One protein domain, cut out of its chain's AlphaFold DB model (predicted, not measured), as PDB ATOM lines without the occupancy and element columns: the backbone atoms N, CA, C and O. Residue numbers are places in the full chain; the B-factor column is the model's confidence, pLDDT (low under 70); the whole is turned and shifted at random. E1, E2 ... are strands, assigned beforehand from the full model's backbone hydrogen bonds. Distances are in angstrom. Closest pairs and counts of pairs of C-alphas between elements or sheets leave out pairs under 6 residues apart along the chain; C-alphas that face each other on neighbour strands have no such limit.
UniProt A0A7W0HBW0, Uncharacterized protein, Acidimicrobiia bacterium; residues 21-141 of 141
ATOM      1  N   GLY A  21     230.258 268.550 244.644       77.12
ATOM      2  CA  GLY A  21     229.583 267.532 243.861       77.12
ATOM      3  C   GLY A  21     228.050 267.603 243.983       77.12
ATOM      4  O   GLY A  21     227.486 268.615 244.423       77.12
ATOM      5  N   PRO A  22     227.354 266.544 243.531       79.06
ATOM      6  CA  PRO A  22     225.903 266.444 243.595       79.06
ATOM      7  C   PRO A  22     225.348 266.711 244.996       79.06
ATOM      8  O   PRO A  22     225.948 266.340 246.001       79.06
ATOM      9  N   ILE A  23     224.167 267.328 245.029       79.19
ATOM     10  CA  ILE A  23     223.374 267.488 246.245       79.19
ATOM     11  C   ILE A  23     222.144 266.600 246.100       79.19
ATOM     12  O   ILE A  23     221.354 266.782 245.166       79.19
ATOM     13  N   THR A  24     221.974 265.657 247.018       79.25
ATOM     14  CA  THR A  24     220.818 264.758 247.057       79.25
ATOM     15  C   THR A  24     219.960 265.107 248.259       79.25
ATOM     16  O   THR A  24     220.462 265.252 249.364       79.25
ATOM     17  N   VAL A  25     218.649 265.238 248.056       84.50
ATOM     18  CA  VAL A  25     217.685 265.467 249.139       84.50
ATOM     19  C   VAL A  25     216.602 264.405 249.051       84.50
ATOM     20  O   VAL A  25     216.067 264.144 247.971       84.50
ATOM     21  N   SER A  26     216.269 263.795 250.183       86.25
ATOM     22  CA  SER A  26     215.258 262.747 250.270       86.25
ATOM     23  C   SER A  26     214.380 262.954 251.496       86.25
ATOM     24  O   SER A  26     214.876 263.223 252.580       86.25
ATOM     25  N   THR A  27     213.073 262.751 251.340       86.31
ATOM     26  CA  THR A  27     212.134 262.663 252.463       86.31
ATOM     27  C   THR A  27     211.320 261.392 252.314       86.31
ATOM     28  O   THR A  27     210.674 261.175 251.287       86.31
ATOM     29  N   GLN A  28     211.348 260.545 253.336       85.06
ATOM     30  CA  GLN A  28     210.622 259.284 253.377       85.06
ATOM     31  C   GLN A  28     209.778 259.233 254.645       85.06
ATOM     32  O   GLN A  28     210.266 259.514 255.733       85.06
ATOM     33  N   GLY A  29     208.501 258.893 254.498       85.12
ATOM     34  CA  GLY A  29     207.605 258.651 255.624       85.12
ATOM     35  C   GLY A  29     207.280 257.169 255.743       85.12
ATOM     36  O   GLY A  29     207.071 256.507 254.723       85.12
ATOM     37  N   THR A  30     207.169 256.674 256.972       81.00
ATOM     38  CA  THR A  30     206.724 255.310 257.275       81.00
ATOM     39  C   THR A  30     205.383 255.377 258.009       81.00
ATOM     40  O   THR A  30     205.352 255.545 259.228       81.00
ATOM     41  N   PRO A  31     204.239 255.239 257.301       72.56
ATOM     42  CA  PRO A  31     202.914 255.424 257.900       72.56
ATOM     43  C   PRO A  31     202.577 254.444 259.028       72.56
ATOM     44  O   PRO A  31     201.689 254.725 259.823       72.56
ATOM     45  N   ALA A  32     203.240 253.285 259.072       75.88
ATOM     46  CA  ALA A  32     203.012 252.269 260.097       75.88
ATOM     47  C   ALA A  32     203.562 252.676 261.474       75.88
ATOM     48  O   ALA A  32     202.985 252.279 262.482       75.88
ATOM     49  N   ASP A  33     204.618 253.494 261.492       76.50
ATOM     50  CA  ASP A  33     205.365 253.864 262.700       76.50
ATOM     51  C   ASP A  33     205.251 255.367 263.019       76.50
ATOM     52  O   ASP A  33     205.885 255.861 263.947       76.50
ATOM     53  N   GLY A  34     204.464 256.114 262.232       83.81
ATOM     54  CA  GLY A  34     204.268 257.554 262.424       83.81
ATOM     55  C   GLY A  34     205.542 258.384 262.226       83.81
ATOM     56  O   GLY A  34     205.628 259.485 262.764       83.81
ATOM     57  N   SER A  35     206.530 257.873 261.479       88.31
ATOM     58  CA  SER A  35     207.826 258.533 261.308       88.31
ATOM     59  C   SER A  35     208.004 259.180 259.936       88.31
ATOM     60  O   SER A  35     207.481 258.711 258.918       88.31
ATOM     61  N   VAL A  36     208.769 260.268 259.908       88.06
ATOM     62  CA  VAL A  36     209.257 260.928 258.696       88.06
ATOM     63  C   VAL A  36     210.742 261.212 258.860       88.06
ATOM     64  O   VAL A  36     211.149 261.914 259.781       88.06
ATOM     65  N   THR A  37     211.545 260.717 257.926       87.62
ATOM     66  CA  THR A  37     212.978 260.993 257.838       87.62
ATOM     67  C   THR A  37     213.238 261.875 256.627       87.62
ATOM     68  O   THR A  37     212.861 261.529 255.508       87.62
ATOM     69  N   SER A  38     213.886 263.015 256.840       87.69
ATOM     70  CA  SER A  38     214.454 263.842 255.776       87.69
ATOM     71  C   SER A  38     215.968 263.775 255.840       87.69
ATOM     72  O   SER A  38     216.530 263.820 256.928       87.69
ATOM     73  N   SER A  39     216.622 263.691 254.691       87.00
ATOM     74  CA  SER A  39     218.071 263.736 254.589       87.00
ATOM     75  C   SER A  39     218.520 264.650 253.459       87.00
ATOM     76  O   SER A  39     217.824 264.794 252.447       87.00
ATOM     77  N   ALA A  40     219.686 265.260 253.637       85.62
ATOM     78  CA  ALA A  40     220.413 265.946 252.585       85.62
ATOM     79  C   ALA A  40     221.868 265.477 252.593       85.62
ATOM     80  O   ALA A  40     222.466 265.358 253.655       85.62
ATOM     81  N   GLU A  41     222.417 265.224 251.417       87.50
ATOM     82  CA  GLU A  41     223.788 264.763 251.214       87.50
ATOM     83  C   GLU A  41     224.454 265.684 250.197       87.50
ATOM     84  O   GLU A  41     223.849 266.043 249.178       87.50
ATOM     85  N   ILE A  42     225.684 266.092 250.494       86.69
ATOM     86  CA  ILE A  42     226.551 266.858 249.605       86.69
ATOM     87  C   ILE A  42     227.851 266.082 249.459       86.69
ATOM     88  O   ILE A  42     228.592 265.941 250.430       86.69
ATOM     89  N   ASP A  43     228.152 265.655 248.239       86.81
ATOM     90  CA  ASP A  43     229.415 264.996 247.919       86.81
ATOM     91  C   ASP A  43     230.507 266.002 247.554       86.81
ATOM     92  O   ASP A  43     230.242 267.032 246.934       86.81
ATOM     93  N   THR A  44     231.761 265.639 247.829       83.81
ATOM     94  CA  THR A  44     232.977 266.331 247.370       83.81
ATOM     95  C   THR A  44     232.913 267.835 247.632       83.81
ATOM     96  O   THR A  44     232.832 268.644 246.708       83.81
ATOM     97  N   VAL A  45     232.902 268.227 248.902       85.00
ATOM     98  CA  VAL A  45     232.917 269.637 249.303       85.00
ATOM     99  C   VAL A  45     234.295 270.222 249.011       85.00
ATOM    100  O   VAL A  45     235.299 269.610 249.372       85.00
ATOM    101  N   ASN A  46     234.327 271.419 248.413       83.38
ATOM    102  CA  ASN A  46     235.532 272.125 247.961       83.38
ATOM    103  C   ASN A  46     236.158 271.549 246.680       83.38
ATOM    104  O   ASN A  46     237.366 271.341 246.595       83.38
ATOM    105  N   THR A  47     235.354 271.325 245.633       78.19
ATOM    106  CA  THR A  47     235.883 270.904 244.314       78.19
ATOM    107  C   THR A  47     236.845 271.908 243.669       78.19
ATOM    108  O   THR A  47     237.544 271.552 242.721       78.19
ATOM    109  N   SER A  48     236.849 273.165 244.121       79.88
ATOM    110  CA  SER A  48     237.685 274.234 243.573       79.88
ATOM    111  C   SER A  48     239.006 274.418 244.325       79.88
ATOM    112  O   SER A  48     239.858 275.163 243.845       79.88
ATOM    113  N   GLU A  49     239.182 273.717 245.451       80.44
ATOM    114  CA  GLU A  49     240.353 273.763 246.340       80.44
ATOM    115  C   GLU A  49     240.668 275.163 246.902       80.44
ATOM    116  O   GLU A  49     241.782 275.421 247.359       80.44
ATOM    117  N   GLN A  50     239.703 276.086 246.873       78.00
ATOM    118  CA  GLN A  50     239.880 277.476 247.312       78.00
ATOM    119  C   GLN A  50     239.024 277.818 248.537       78.00
ATOM    120  O   GLN A  50     239.102 278.936 249.045       78.00
ATOM    121  N   GLU A  51     238.214 276.879 249.019       84.69
ATOM    122  CA  GLU A  51     237.320 277.078 250.152       84.69
ATOM    123  C   GLU A  51     237.947 276.639 251.483       84.69
ATOM    124  O   GLU A  51     238.759 275.715 251.544       84.69
ATOM    125  N   SER A  52     237.544 277.289 252.581       88.75
ATOM    126  CA  SER A  52     238.065 276.988 253.922       88.75
ATOM    127  C   SER A  52     237.590 275.640 254.470       88.75
ATOM    128  O   SER A  52     238.289 275.032 255.274       88.75
ATOM    129  N   LEU A  53     236.408 275.172 254.064       91.38
ATOM    130  CA  LEU A  53     235.846 273.883 254.466       91.38
ATOM    131  C   LEU A  53     236.062 272.864 253.351       91.38
ATOM    132  O   LEU A  53     235.578 273.076 252.247       91.38
ATOM    133  N   THR A  54     236.709 271.745 253.662       93.00
ATOM    134  CA  THR A  54     236.873 270.598 252.752       93.00
ATOM    135  C   THR A  54     236.303 269.356 253.413       93.00
ATOM    136  O   THR A  54     236.548 269.148 254.597       93.00
ATOM    137  N   ALA A  55     235.566 268.529 252.676       93.56
ATOM    138  CA  ALA A  55     235.065 267.241 253.153       93.56
ATOM    139  C   ALA A  55     234.732 266.336 251.964       93.56
ATOM    140  O   ALA A  55     234.316 266.820 250.911       93.56
ATOM    141  N   ASP A  56     234.843 265.024 252.145       93.19
ATOM    142  CA  ASP A  56     234.411 264.068 251.122       93.19
ATOM    143  C   ASP A  56     232.887 264.032 251.013       93.19
ATOM    144  O   ASP A  56     232.357 263.925 249.909       93.19
ATOM    145  N   ALA A  57     232.193 264.152 252.147       89.75
ATOM    146  CA  ALA A  57     230.738 264.217 252.204       89.75
ATOM    147  C   ALA A  57     230.254 264.994 253.434       89.75
ATOM    148  O   ALA A  57     230.897 264.976 254.493       89.75
ATOM    149  N   LEU A  58     229.107 265.655 253.280       90.94
ATOM    150  CA  LEU A  58     228.306 266.216 254.364       90.94
ATOM    151  C   LEU A  58     226.887 265.666 254.271       90.94
ATOM    152  O   LEU A  58     226.170 265.955 253.313       90.94
ATOM    153  N   ASP A  59     226.475 264.952 255.307       91.25
ATOM    154  CA  ASP A  59     225.154 264.353 255.425       91.25
ATOM    155  C   ASP A  59     224.398 265.017 256.566       91.25
ATOM    156  O   ASP A  59     224.932 265.164 257.663       91.25
ATOM    157  N   SER A  60     223.143 265.387 256.356       89.75
ATOM    158  CA  SER A  60     222.234 265.770 257.429       89.75
ATOM    159  C   SER A  60     221.013 264.871 257.431       89.75
ATOM    160  O   SER A  60     220.504 264.481 256.381       89.75
ATOM    161  N   ILE A  61     220.547 264.523 258.629       89.44
ATOM    162  CA  ILE A  61     219.336 263.733 258.831       89.44
ATOM    163  C   ILE A  61     218.469 264.444 259.861       89.44
ATOM    164  O   ILE A  61     218.929 264.806 260.940       89.44
ATOM    165  N   CYS A  62     217.195 264.607 259.527       86.50
ATOM    166  CA  CYS A  62     216.135 264.968 260.451       86.50
ATOM    167  C   CYS A  62     215.165 263.798 260.532       86.50
ATOM    168  O   CYS A  62     214.639 263.358 259.510       86.50
ATOM    169  N   GLU A  63     214.871 263.334 261.734       88.50
ATOM    170  CA  GLU A  63     213.848 262.327 261.972       88.50
ATOM    171  C   GLU A  63     212.777 262.910 262.886       88.50
ATOM    172  O   GLU A  63     213.073 263.446 263.951       88.50
ATOM    173  N   ALA A  64     211.528 262.833 262.445       87.69
ATOM    174  CA  ALA A  64     210.361 263.165 263.238       87.69
ATOM    175  C   ALA A  64     209.567 261.886 263.486       87.69
ATOM    176  O   ALA A  64     209.239 261.161 262.549       87.69
ATOM    177  N   THR A  65     209.252 261.627 264.747       87.19
ATOM    178  CA  THR A  65     208.415 260.516 265.209       87.19
ATOM    179  C   THR A  65     207.334 261.065 266.137       87.19
ATOM    180  O   THR A  65     207.364 262.239 266.509       87.19
ATOM    181  N   GLU A  66     206.395 260.220 266.562       84.81
ATOM    182  CA  GLU A  66     205.404 260.614 267.572       84.81
ATOM    183  C   GLU A  66     206.029 260.919 268.950       84.81
ATOM    184  O   GLU A  66     205.424 261.623 269.757       84.81
ATOM    185  N   GLU A  67     207.233 260.410 269.230       86.06
ATOM    186  CA  GLU A  67     207.894 260.551 270.535       86.06
ATOM    187  C   GLU A  67     208.912 261.693 270.572       86.06
ATOM    188  O   GLU A  67     209.076 262.361 271.597       86.06
ATOM    189  N   ALA A  68     209.628 261.898 269.469       85.69
ATOM    190  CA  ALA A  68     210.749 262.818 269.408       85.69
ATOM    191  C   ALA A  68     211.007 263.323 267.991       85.69
ATOM    192  O   ALA A  68     210.697 262.673 266.991       85.69
ATOM    193  N   ILE A  69     211.663 264.475 267.946       86.94
ATOM    194  CA  ILE A  69     212.239 265.042 266.742       86.94
ATOM    195  C   ILE A  69     213.743 265.142 266.976       86.94
ATOM    196  O   ILE A  69     214.178 265.756 267.952       86.94
ATOM    197  N   THR A  70     214.533 264.529 266.103       89.62
ATOM    198  CA  THR A  70     215.992 264.489 266.200       89.62
ATOM    199  C   THR A  70     216.638 264.986 264.921       89.62
ATOM    200  O   THR A  70     216.114 264.790 263.827       89.62
ATOM    201  N   GLY A  71     217.800 265.610 265.069       89.38
ATOM    202  CA  GLY A  71     218.649 266.038 263.969       89.38
ATOM    203  C   GLY A  71     220.069 265.523 264.158       89.38
ATOM    204  O   GLY A  71     220.538 265.403 265.295       89.38
ATOM    205  N   SER A  72     220.771 265.260 263.065       92.19
ATOM    206  CA  SER A  72     222.203 264.977 263.076       92.19
ATOM    207  C   SER A  72     222.878 265.474 261.803       92.19
ATOM    208  O   SER A  72     222.240 265.718 260.777       92.19
ATOM    209  N   THR A  73     224.195 265.631 261.885       91.94
ATOM    210  CA  THR A  73     225.069 265.844 260.735       91.94
ATOM    211  C   THR A  73     226.226 264.870 260.840       91.94
ATOM    212  O   THR A  73     226.767 264.703 261.934       91.94
ATOM    213  N   THR A  74     226.607 264.276 259.718       94.19
ATOM    214  CA  THR A  74     227.810 263.466 259.583       94.19
ATOM    215  C   THR A  74     228.740 264.127 258.566       94.19
ATOM    216  O   THR A  74     228.308 264.648 257.539       94.19
ATOM    217  N   ILE A  75     230.026 264.155 258.892       94.50
ATOM    218  CA  ILE A  75     231.101 264.754 258.111       94.50
ATOM    219  C   ILE A  75     232.108 263.654 257.801       94.50
ATOM    220  O   ILE A  75     232.691 263.058 258.708       94.50
ATOM    221  N   THR A  76     232.365 263.409 256.521       96.06
ATOM    222  CA  THR A  76     233.363 262.419 256.107       96.06
ATOM    223  C   THR A  76     234.663 263.117 255.732       96.06
ATOM    224  O   THR A  76     234.684 263.937 254.817       96.06
ATOM    225  N   ASN A  77     235.749 262.789 256.443       95.38
ATOM    226  CA  ASN A  77     237.099 263.331 256.223       95.38
ATOM    227  C   ASN A  77     237.137 264.871 256.145       95.38
ATOM    228  O   ASN A  77     237.806 265.451 255.293       95.38
ATOM    229  N   GLY A  78     236.381 265.533 257.024       95.06
ATOM    230  CA  GLY A  78     236.256 266.984 257.022       95.06
ATOM    231  C   GLY A  78     237.444 267.697 257.659       95.06
ATOM    232  O   GLY A  78     237.904 267.317 258.733       95.06
ATOM    233  N   THR A  79     237.870 268.792 257.040       95.94
ATOM    234  CA  THR A  79     238.827 269.748 257.603       95.94
ATOM    235  C   THR A  79     238.312 271.170 257.431       95.94
ATOM    236  O   THR A  79     237.622 271.479 256.456       95.94
ATOM    237  N   LEU A  80     238.660 272.042 258.370       94.50
ATOM    238  CA  LEU A  80     238.346 273.463 258.313       94.50
ATOM    239  C   LEU A  80     239.620 274.284 258.500       94.50
ATOM    240  O   LEU A  80     240.319 274.147 259.501       94.50
ATOM    241  N   MET A  81     239.900 275.176 257.561       94.88
ATOM    242  CA  MET A  81     240.892 276.227 257.726       94.88
ATOM    243  C   MET A  81     240.292 277.325 258.600       94.88
ATOM    244  O   MET A  81     239.387 278.028 258.164       94.88
ATOM    245  N   THR A  82     240.760 277.451 259.842       94.69
ATOM    246  CA  THR A  82     240.303 278.478 260.798       94.69
ATOM    247  C   THR A  82     241.164 279.739 260.761       94.69
ATOM    248  O   THR A  82     240.803 280.745 261.358       94.69
ATOM    249  N   ASP A  83     242.308 279.684 260.091       94.00
ATOM    250  CA  ASP A  83     243.199 280.820 259.866       94.00
ATOM    251  C   ASP A  83     243.868 280.629 258.502       94.00
ATOM    252  O   ASP A  83     244.441 279.564 258.249       94.00
ATOM    253  N   SER A  84     243.782 281.625 257.620       92.00
ATOM    254  CA  SER A  84     244.374 281.548 256.279       92.00
ATOM    255  C   SER A  84     245.892 281.712 256.241       92.00
ATOM    256  O   SER A  84     246.483 281.516 255.181       92.00
ATOM    257  N   GLY A  85     246.532 282.073 257.355       92.44
ATOM    258  CA  GLY A  85     247.950 282.408 257.370       92.44
ATOM    259  C   GLY A  85     248.252 283.819 256.851       92.44
ATOM    260  O   GLY A  85     247.423 284.440 256.183       92.44
ATOM    261  N   ASP A  86     249.470 284.284 257.125       92.06
ATOM    262  CA  ASP A  86     250.081 285.505 256.591       92.06
ATOM    263  C   ASP A  86     251.601 285.301 256.346       92.06
ATOM    264  O   ASP A  86     252.115 284.178 256.365       92.06
ATOM    265  N   ASP A  87     252.354 286.382 256.113       90.56
ATOM    266  CA  ASP A  87     253.814 286.328 255.915       90.56
ATOM    267  C   ASP A  87     254.602 285.845 257.158       90.56
ATOM    268  O   ASP A  87     255.777 285.474 257.057       90.56
ATOM    269  N   ASN A  88     253.982 285.853 258.338       90.12
ATOM    270  CA  ASN A  88     254.580 285.558 259.638       90.12
ATOM    271  C   ASN A  88     254.068 284.253 260.268       90.12
ATOM    272  O   ASN A  88     254.756 283.695 261.130       90.12
ATOM    273  N   HIS A  89     252.897 283.756 259.866       90.19
ATOM    274  CA  HIS A  89     252.317 282.518 260.370       90.19
ATOM    275  C   HIS A  89     251.663 281.679 259.257       90.19
ATOM    276  O   HIS A  89     250.978 282.204 258.386       90.19
ATOM    277  N   PRO A  90     251.848 280.345 259.261       93.56
ATOM    278  CA  PRO A  90     251.189 279.477 258.292       93.56
ATOM    279  C   PRO A  90     249.672 279.384 258.552       93.56
ATOM    280  O   PRO A  90     249.227 279.693 259.663       93.56
ATOM    281  N   PRO A  91     248.889 278.890 257.573       94.56
ATOM    282  CA  PRO A  91     247.478 278.578 257.779       94.56
ATOM    283  C   PRO A  91     247.266 277.566 258.911       94.56
ATOM    284  O   PRO A  91     248.063 276.638 259.088       94.56
ATOM    285  N   VAL A  92     246.155 277.706 259.635       96.19
ATOM    286  CA  VAL A  92     245.718 276.752 260.663       96.19
ATOM    287  C   VAL A  92     244.535 275.960 260.132       96.19
ATOM    288  O   VAL A  92     243.490 276.522 259.806       96.19
ATOM    289  N   ILE A  93     244.707 274.642 260.080       96.00
ATOM    290  CA  ILE A  93     243.698 273.687 259.627       96.00
ATOM    291  C   ILE A  93     243.376 272.752 260.789       96.00
ATOM    292  O   ILE A  93     244.285 272.243 261.450       96.00
ATOM    293  N   VAL A  94     242.088 272.536 261.038       96.31
ATOM    294  CA  VAL A  94     241.585 271.626 262.068       96.31
ATOM    295  C   VAL A  94     240.815 270.477 261.433       96.31
ATOM    296  O   VAL A  94     240.042 270.684 260.497       96.31
ATOM    297  N   ASP A  95     241.000 269.274 261.971       97.31
ATOM    298  CA  ASP A  95     240.157 268.129 261.635       97.31
ATOM    299  C   ASP A  95     238.786 268.301 262.292       97.31
ATOM    300  O   ASP A  95     238.676 268.638 263.480       97.31
ATOM    301  N   LEU A  96     237.732 268.060 261.519       95.94
ATOM    302  CA  LEU A  96     236.365 268.107 262.012       95.94
ATOM    303  C   LEU A  96     235.964 266.735 262.567       95.94
ATOM    304  O   LEU A  96     236.291 265.704 261.971       95.94
ATOM    305  N   PRO A  97     235.245 266.682 263.703       96.88
ATOM    306  CA  PRO A  97     234.681 265.429 264.180       96.88
ATOM    307  C   PRO A  97     233.669 264.900 263.159       96.88
ATOM    308  O   PRO A  97     232.918 265.679 262.578       96.88
ATOM    309  N   ALA A  98     233.625 263.577 262.982       95.56
ATOM    310  CA  ALA A  98     232.695 262.958 262.040       95.56
ATOM    311  C   ALA A  98     231.230 263.234 262.411       95.56
ATOM    312  O   ALA A  98     230.427 263.514 261.536       95.56
ATOM    313  N   ASP A  99     230.900 263.235 263.703       94.38
ATOM    314  CA  ASP A  99     229.552 263.517 264.203       94.38
ATOM    315  C   ASP A  99     229.605 264.707 265.178       94.38
ATOM    316  O   ASP A  99     229.705 264.517 266.398       94.38
ATOM    317  N   PRO A 100     229.620 265.957 264.677       94.44
ATOM    318  CA  PRO A 100     229.616 267.135 265.533       94.44
ATOM    319  C   PRO A 100     228.356 267.176 266.408       94.44
ATOM    320  O   PRO A 100     227.233 266.929 265.954       94.44
ATOM    321  N   ALA A 101     228.535 267.556 267.675       94.44
ATOM    322  CA  ALA A 101     227.414 267.814 268.571       94.44
ATOM    323  C   ALA A 101     226.517 268.940 268.007       94.44
ATOM    324  O   ALA A 101     227.006 269.777 267.240       94.44
ATOM    325  N   PRO A 102     225.225 269.004 268.378       91.88
ATOM    326  CA  PRO A 102     224.345 270.075 267.920       91.88
ATOM    327  C   PRO A 102     224.935 271.465 268.188       91.88
ATOM    328  O   PRO A 102     225.352 271.757 269.310       91.88
ATOM    329  N   ASN A 103     224.924 272.317 267.162       90.62
ATOM    330  CA  ASN A 103     225.457 273.681 267.164       90.62
ATOM    331  C   ASN A 103     226.961 273.761 267.490       90.62
ATOM    332  O   ASN A 103     227.396 274.670 268.196       90.62
ATOM    333  N   THR A 104     227.763 272.808 267.002       93.62
ATOM    334  CA  THR A 104     229.226 272.870 267.151       93.62
ATOM    335  C   THR A 104     229.768 274.053 266.352       93.62
ATOM    336  O   THR A 104     229.606 274.108 265.136       93.62
ATOM    337  N   GLU A 105     230.430 274.987 267.029       94.38
ATOM    338  CA  GLU A 105     230.895 276.244 266.443       94.38
ATOM    339  C   GLU A 105     232.420 276.280 266.301       94.38
ATOM    340  O   GLU A 105     233.155 275.911 267.220       94.38
ATOM    341  N   TYR A 106     232.880 276.788 265.158       93.38
ATOM    342  CA  TYR A 106     234.267 277.155 264.905       93.38
ATOM    343  C   TYR A 106     234.317 278.611 264.455       93.38
ATOM    344  O   TYR A 106     233.656 279.001 263.491       93.38
ATOM    345  N   VAL A 107     235.128 279.403 265.146       93.12
ATOM    346  CA  VAL A 107     235.435 280.779 264.755       93.12
ATOM    347  C   VAL A 107     236.809 280.783 264.112       93.12
ATOM    348  O   VAL A 107     237.740 280.163 264.631       93.12
ATOM    349  N   GLY A 108     236.922 281.469 262.986       91.50
ATOM    350  CA  GLY A 108     238.168 281.615 262.264       91.50
ATOM    351  C   GLY A 108     238.324 283.012 261.695       91.50
ATOM    352  O   GLY A 108     237.475 283.877 261.892       91.50
ATOM    353  N   HIS A 109     239.436 283.225 261.009       90.69
ATOM    354  CA  HIS A 109     239.727 284.490 260.370       90.69
ATOM    355  C   HIS A 109     240.517 284.309 259.076       90.69
ATOM    356  O   HIS A 109     241.235 283.327 258.883       90.69
ATOM    357  N   VAL A 110     240.341 285.251 258.160       90.06
ATOM    358  CA  VAL A 110     241.039 285.312 256.878       90.06
ATOM    359  C   VAL A 110     241.827 286.611 256.796       90.06
ATOM    360  O   VAL A 110     241.339 287.678 257.167       90.06
ATOM    361  N   HIS A 111     243.051 286.516 256.296       88.56
ATOM    362  CA  HIS A 111     243.954 287.645 256.106       88.56
ATOM    363  C   HIS A 111     243.869 288.138 254.661       88.56
ATOM    364  O   HIS A 111     244.043 287.377 253.708       88.56
ATOM    365  N   ILE A 112     243.592 289.431 254.484       85.56
ATOM    366  CA  ILE A 112     243.525 290.110 253.185       85.56
ATOM    367  C   ILE A 112     244.460 291.322 253.235       85.56
ATOM    368  O   ILE A 112     244.076 292.426 253.629       85.56
ATOM    369  N   GLY A 113     245.712 291.116 252.823       86.69
ATOM    370  CA  GLY A 113     246.774 292.101 253.040       86.69
ATOM    371  C   GLY A 113     247.065 292.246 254.535       86.69
ATOM    372  O   GLY A 113     247.213 291.242 255.217       86.69
ATOM    373  N   ASP A 114     247.093 293.480 255.042       86.31
ATOM    374  CA  ASP A 114     247.296 293.763 256.475       86.31
ATOM    375  C   ASP A 114     245.984 293.741 257.293       86.31
ATOM    376  O   ASP A 114     245.970 294.122 258.466       86.31
ATOM    377  N   ALA A 115     244.857 293.391 256.663       88.12
ATOM    378  CA  ALA A 115     243.551 293.330 257.307       88.12
ATOM    379  C   ALA A 115     243.155 291.885 257.616       88.12
ATOM    380  O   ALA A 115     243.451 290.975 256.846       88.12
ATOM    381  N   GLN A 116     242.415 291.713 258.708       91.81
ATOM    382  CA  GLN A 116     241.806 290.454 259.111       91.81
ATOM    383  C   GLN A 116     240.283 290.597 259.053       91.81
ATOM    384  O   GLN A 116     239.748 291.618 259.495       91.81
ATOM    385  N   ASP A 117     239.608 289.580 258.527       89.75
ATOM    386  CA  ASP A 117     238.156 289.425 258.606       89.75
ATOM    387  C   ASP A 117     237.822 288.144 259.370       89.75
ATOM    388  O   ASP A 117     238.490 287.124 259.193       89.75
ATOM    389  N   ASP A 118     236.813 288.204 260.230       89.31
ATOM    390  CA  ASP A 118     236.415 287.077 261.069       89.31
ATOM    391  C   ASP A 118     235.235 286.353 260.421       89.31
ATOM    392  O   ASP A 118     234.315 286.976 259.894       89.31
ATOM    393  N   PHE A 119     235.224 285.028 260.505       87.38
ATOM    394  CA  PHE A 119     234.105 284.214 260.049       87.38
ATOM    395  C   PHE A 119     233.729 283.175 261.096       87.38
ATOM    396  O   PHE A 119     234.509 282.801 261.980       87.38
ATOM    397  N   ARG A 120     232.511 282.659 260.963       89.88
ATOM    398  CA  ARG A 120     231.983 281.615 261.832       89.88
ATOM    399  C   ARG A 120     231.385 280.481 261.015       89.88
ATOM    400  O   ARG A 120     230.555 280.727 260.145       89.88
ATOM    401  N   TYR A 121     231.754 279.251 261.367       89.56
ATOM    402  CA  TYR A 121     231.099 278.024 260.926       89.56
ATOM    403  C   TYR A 121     230.316 277.410 262.082       89.56
ATOM    404  O   TYR A 121     230.846 277.241 263.181       89.56
ATOM    405  N   VAL A 122     229.069 277.030 261.818       90.12
ATOM    406  CA  VAL A 122     228.248 276.246 262.745       90.12
ATOM    407  C   VAL A 122     227.897 274.928 262.067       90.12
ATOM    408  O   VAL A 122     227.248 274.917 261.025       90.12
ATOM    409  N   PHE A 123     228.340 273.817 262.647       89.69
ATOM    410  CA  PHE A 123     228.014 272.470 262.191       89.69
ATOM    411  C   PHE A 123     226.871 271.896 263.011       89.69
ATOM    412  O   PHE A 123     226.759 272.161 264.213       89.69
ATOM    413  N   ASN A 124     226.054 271.066 262.358       89.19
ATOM    414  CA  ASN A 124     224.863 270.484 262.963       89.19
ATOM    415  C   ASN A 124     224.011 271.572 263.635       89.19
ATOM    416  O   ASN A 124     223.648 271.453 264.805       89.19
ATOM    417  N   GLU A 125     223.789 272.690 262.935       87.00
ATOM    418  CA  GLU A 125     222.980 273.784 263.466       87.00
ATOM    419  C   GLU A 125     221.540 273.296 263.578       87.00
ATOM    420  O   GLU A 125     220.921 272.961 262.571       87.00
ATOM    421  N   GLN A 126     221.016 273.245 264.802       85.56
ATOM    422  CA  GLN A 126     219.663 272.776 265.067       85.56
ATOM    423  C   GLN A 126     218.835 273.893 265.678       85.56
ATOM    424  O   GLN A 126     219.128 274.376 266.774       85.56
ATOM    425  N   VAL A 127     217.745 274.241 265.001       81.88
ATOM    426  CA  VAL A 127     216.743 275.171 265.520       81.88
ATOM    427  C   VAL A 127     215.439 274.414 265.722       81.88
ATOM    428  O   VAL A 127     214.808 273.973 264.762       81.88
ATOM    429  N   VAL A 128     215.019 274.284 266.980       77.69
ATOM    430  CA  VAL A 128     213.742 273.657 267.347       77.69
ATOM    431  C   VAL A 128     212.701 274.750 267.585       77.69
ATOM    432  O   VAL A 128     212.886 275.612 268.443       77.69
ATOM    433  N   THR A 129     211.597 274.724 266.836       75.12
ATOM    434  CA  THR A 129     210.470 275.659 266.998       75.12
ATOM    435  C   THR A 129     209.160 274.886 267.132       75.12
ATOM    436  O   THR A 129     208.571 274.468 266.137       75.12
ATOM    437  N   GLY A 130     208.681 274.711 268.366       76.38
ATOM    438  CA  GLY A 130     207.487 273.904 268.638       76.38
ATOM    439  C   GLY A 130     207.720 272.432 268.286       76.38
ATOM    440  O   GLY A 130     208.642 271.824 268.816       76.38
ATOM    441  N   GLU A 131     206.906 271.889 267.380       71.19
ATOM    442  CA  GLU A 131     207.006 270.514 266.854       71.19
ATOM    443  C   GLU A 131     207.793 270.449 265.527       71.19
ATOM    444  O   GLU A 131     207.554 269.584 264.690       71.19
ATOM    445  N   SER A 132     208.707 271.393 265.289       68.44
ATOM    446  CA  SER A 132     209.543 271.436 264.084       68.44
ATOM    447  C   SER A 132     211.020 271.527 264.454       68.44
ATOM    448  O   SER A 132     211.377 272.276 265.367       68.44
ATOM    449  N   ILE A 133     211.871 270.812 263.715       68.25
ATOM    450  CA  ILE A 133     213.327 270.980 263.732       68.25
ATOM    451  C   ILE A 133     213.809 271.400 262.346       68.25
ATOM    452  O   ILE A 133     213.384 270.845 261.332       68.25
ATOM    453  N   THR A 134     214.734 272.351 262.314       70.38
ATOM    454  CA  THR A 134     215.554 272.638 261.138       70.38
ATOM    455  C   THR A 134     216.983 272.233 261.454       70.38
ATOM    456  O   THR A 134     217.503 272.649 262.488       70.38
ATOM    457  N   VAL A 135     217.599 271.448 260.568       63.81
ATOM    458  CA  VAL A 135     219.034 271.146 260.598       63.81
ATOM    459  C   VAL A 135     219.670 271.773 259.363       63.81
ATOM    460  O   VAL A 135     219.305 271.413 258.241       63.81
ATOM    461  N   SER A 136     220.576 272.729 259.560       68.94
ATOM    462  CA  SER A 136     221.271 273.409 258.459       68.94
ATOM    463  C   SER A 136     222.624 272.743 258.176       68.94
ATOM    464  O   SER A 136     223.339 272.399 259.125       68.94
ATOM    465  N   PRO A 137     223.030 272.599 256.898       59.69
ATOM    466  CA  PRO A 137     224.432 272.351 256.573       59.69
ATOM    467  C   PRO A 137     225.292 273.546 257.029       59.69
ATOM    468  O   PRO A 137     224.755 274.642 257.210       59.69
ATOM    469  N   PRO A 138     226.612 273.367 257.207       60.38
ATOM    470  CA  PRO A 138     227.491 274.442 257.644       60.38
ATOM    471  C   PRO A 138     227.406 275.658 256.717       60.38
ATOM    472  O   PRO A 138     227.603 275.554 255.506       60.38
ATOM    473  N   ILE A 139     227.127 276.816 257.309       55.28
ATOM    474  CA  ILE A 139     227.059 278.115 256.634       55.28
ATOM    475  C   ILE A 139     228.176 278.998 257.184       55.28
ATOM    476  O   ILE A 139     228.301 279.141 258.399       55.28
ATOM    477  N   SER A 140     228.968 279.592 256.289       48.62
ATOM    478  CA  SER A 140     229.865 280.698 256.631       48.62
ATOM    479  C   SER A 140     229.047 281.987 256.621       48.62
ATOM    480  O   SER A 140     228.470 282.330 255.585       48.62
ATOM    481  N   THR A 141     228.975 282.680 257.757       53.00
ATOM    482  CA  THR A 141     228.355 284.015 257.880       53.00
ATOM    483  C   THR A 141     229.388 285.084 258.132       53.00
ATOM    484  O   THR A 141     230.281 284.782 258.959       53.00
TER     485      THR A 141
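AT A GLANCE: This is residues 21 to 141 of the 141 residues of an uncharacterized protein of Acidimicrobiia bacterium (UniProt A0A7W0HBW0). This is a long, kinked structure of strands. The meander E1 to E4, each strand the antiparallel neighbour of the one before, makes one end, with the hairpin E9 and E10 over E3 and E4 as a sandwich only partly face to face; toward the other end E4 runs on into E5, and the hairpin E5 and E6 packs through E5 on the long hairpin E7 and E8. The printed part has 121 residues, no named helix and ten named strands, E1 to E10 in chain order, and its class is all strand. E1 to E6 form a branched antiparallel sheet, and E7 with E8 and E9 with E10 form two antiparallel sheets of two strands. The whole is loose, with a radius of gyration of the C-alphas of 16.9 A, and a rod spanning 61 by 28 by 19 A.

IN THESE COORDINATES: E1, residues 23 to 30, begins at C-alpha 23 (223.374, 267.488, 246.245) and is 23.4 A long. E2, residues 35 to 45, is 29.9 A long, and E3, residues 53 to 64, is 29.0 A long. E4 is residues 69 to 76, 23.8 A long, E5 residues 79 to 83, and E6 residues 92 to 95. E7, residues 104 to 112, is 26.4 A long and begins at C-alpha 104 (229.226, 272.870, 267.151). E8, residues 115 to 123, is 26.5 A long. E9 is residues 125 to 129, and E10, residues 132 to 136, ends at C-alpha 136 (221.271, 273.409, 258.459).

HOW THE PARTS SIT: The branched sheet is twisted. E1 and E2 form a hairpin, with N 26 and O 39 2.9 A apart, within hydrogen-bond range. E3 has E2 on one side, with N 60 and O 40 at 2.8 A, and E4 and E5 on the other side, with N 72 and O 61 at 2.8 A for E4 and N 79 and O 54 at 2.8 A for E5. E3 bends by 85 degrees at residue 56, and E4 runs on into E5 at 82 degrees. E5 and E6 are a hairpin, with N 80 and O 94 at 2.9 A. The closest C-alphas of E5 and E7 are those of Thr 82 and Gly 108, 4.1 A apart. E7 and E8 are a hairpin, with N 108 and O 119 at 2.9 A. E8 runs on into E9 at 59 degrees. E9 and E10 are a hairpin, with N 134 and O 127 at 2.9 A. The closest C-alphas of E4 and E10 are those of Gly 71 and Val 135, 6.1 A apart. E1 and E2 are apart from E9 and E10.

THE WHOLE: The C-alphas of Ala 32 and Asn 88 are the two farthest apart, at 61.4 A. The printed part has no cut, and no link between its named strands is long. Residues 139 to 140 pair antiparallel with residues 121 to 122 of E8. The mean pLDDT of the printed part is 86.1, and residues 132 to 133 and 135 to 141 are under 70.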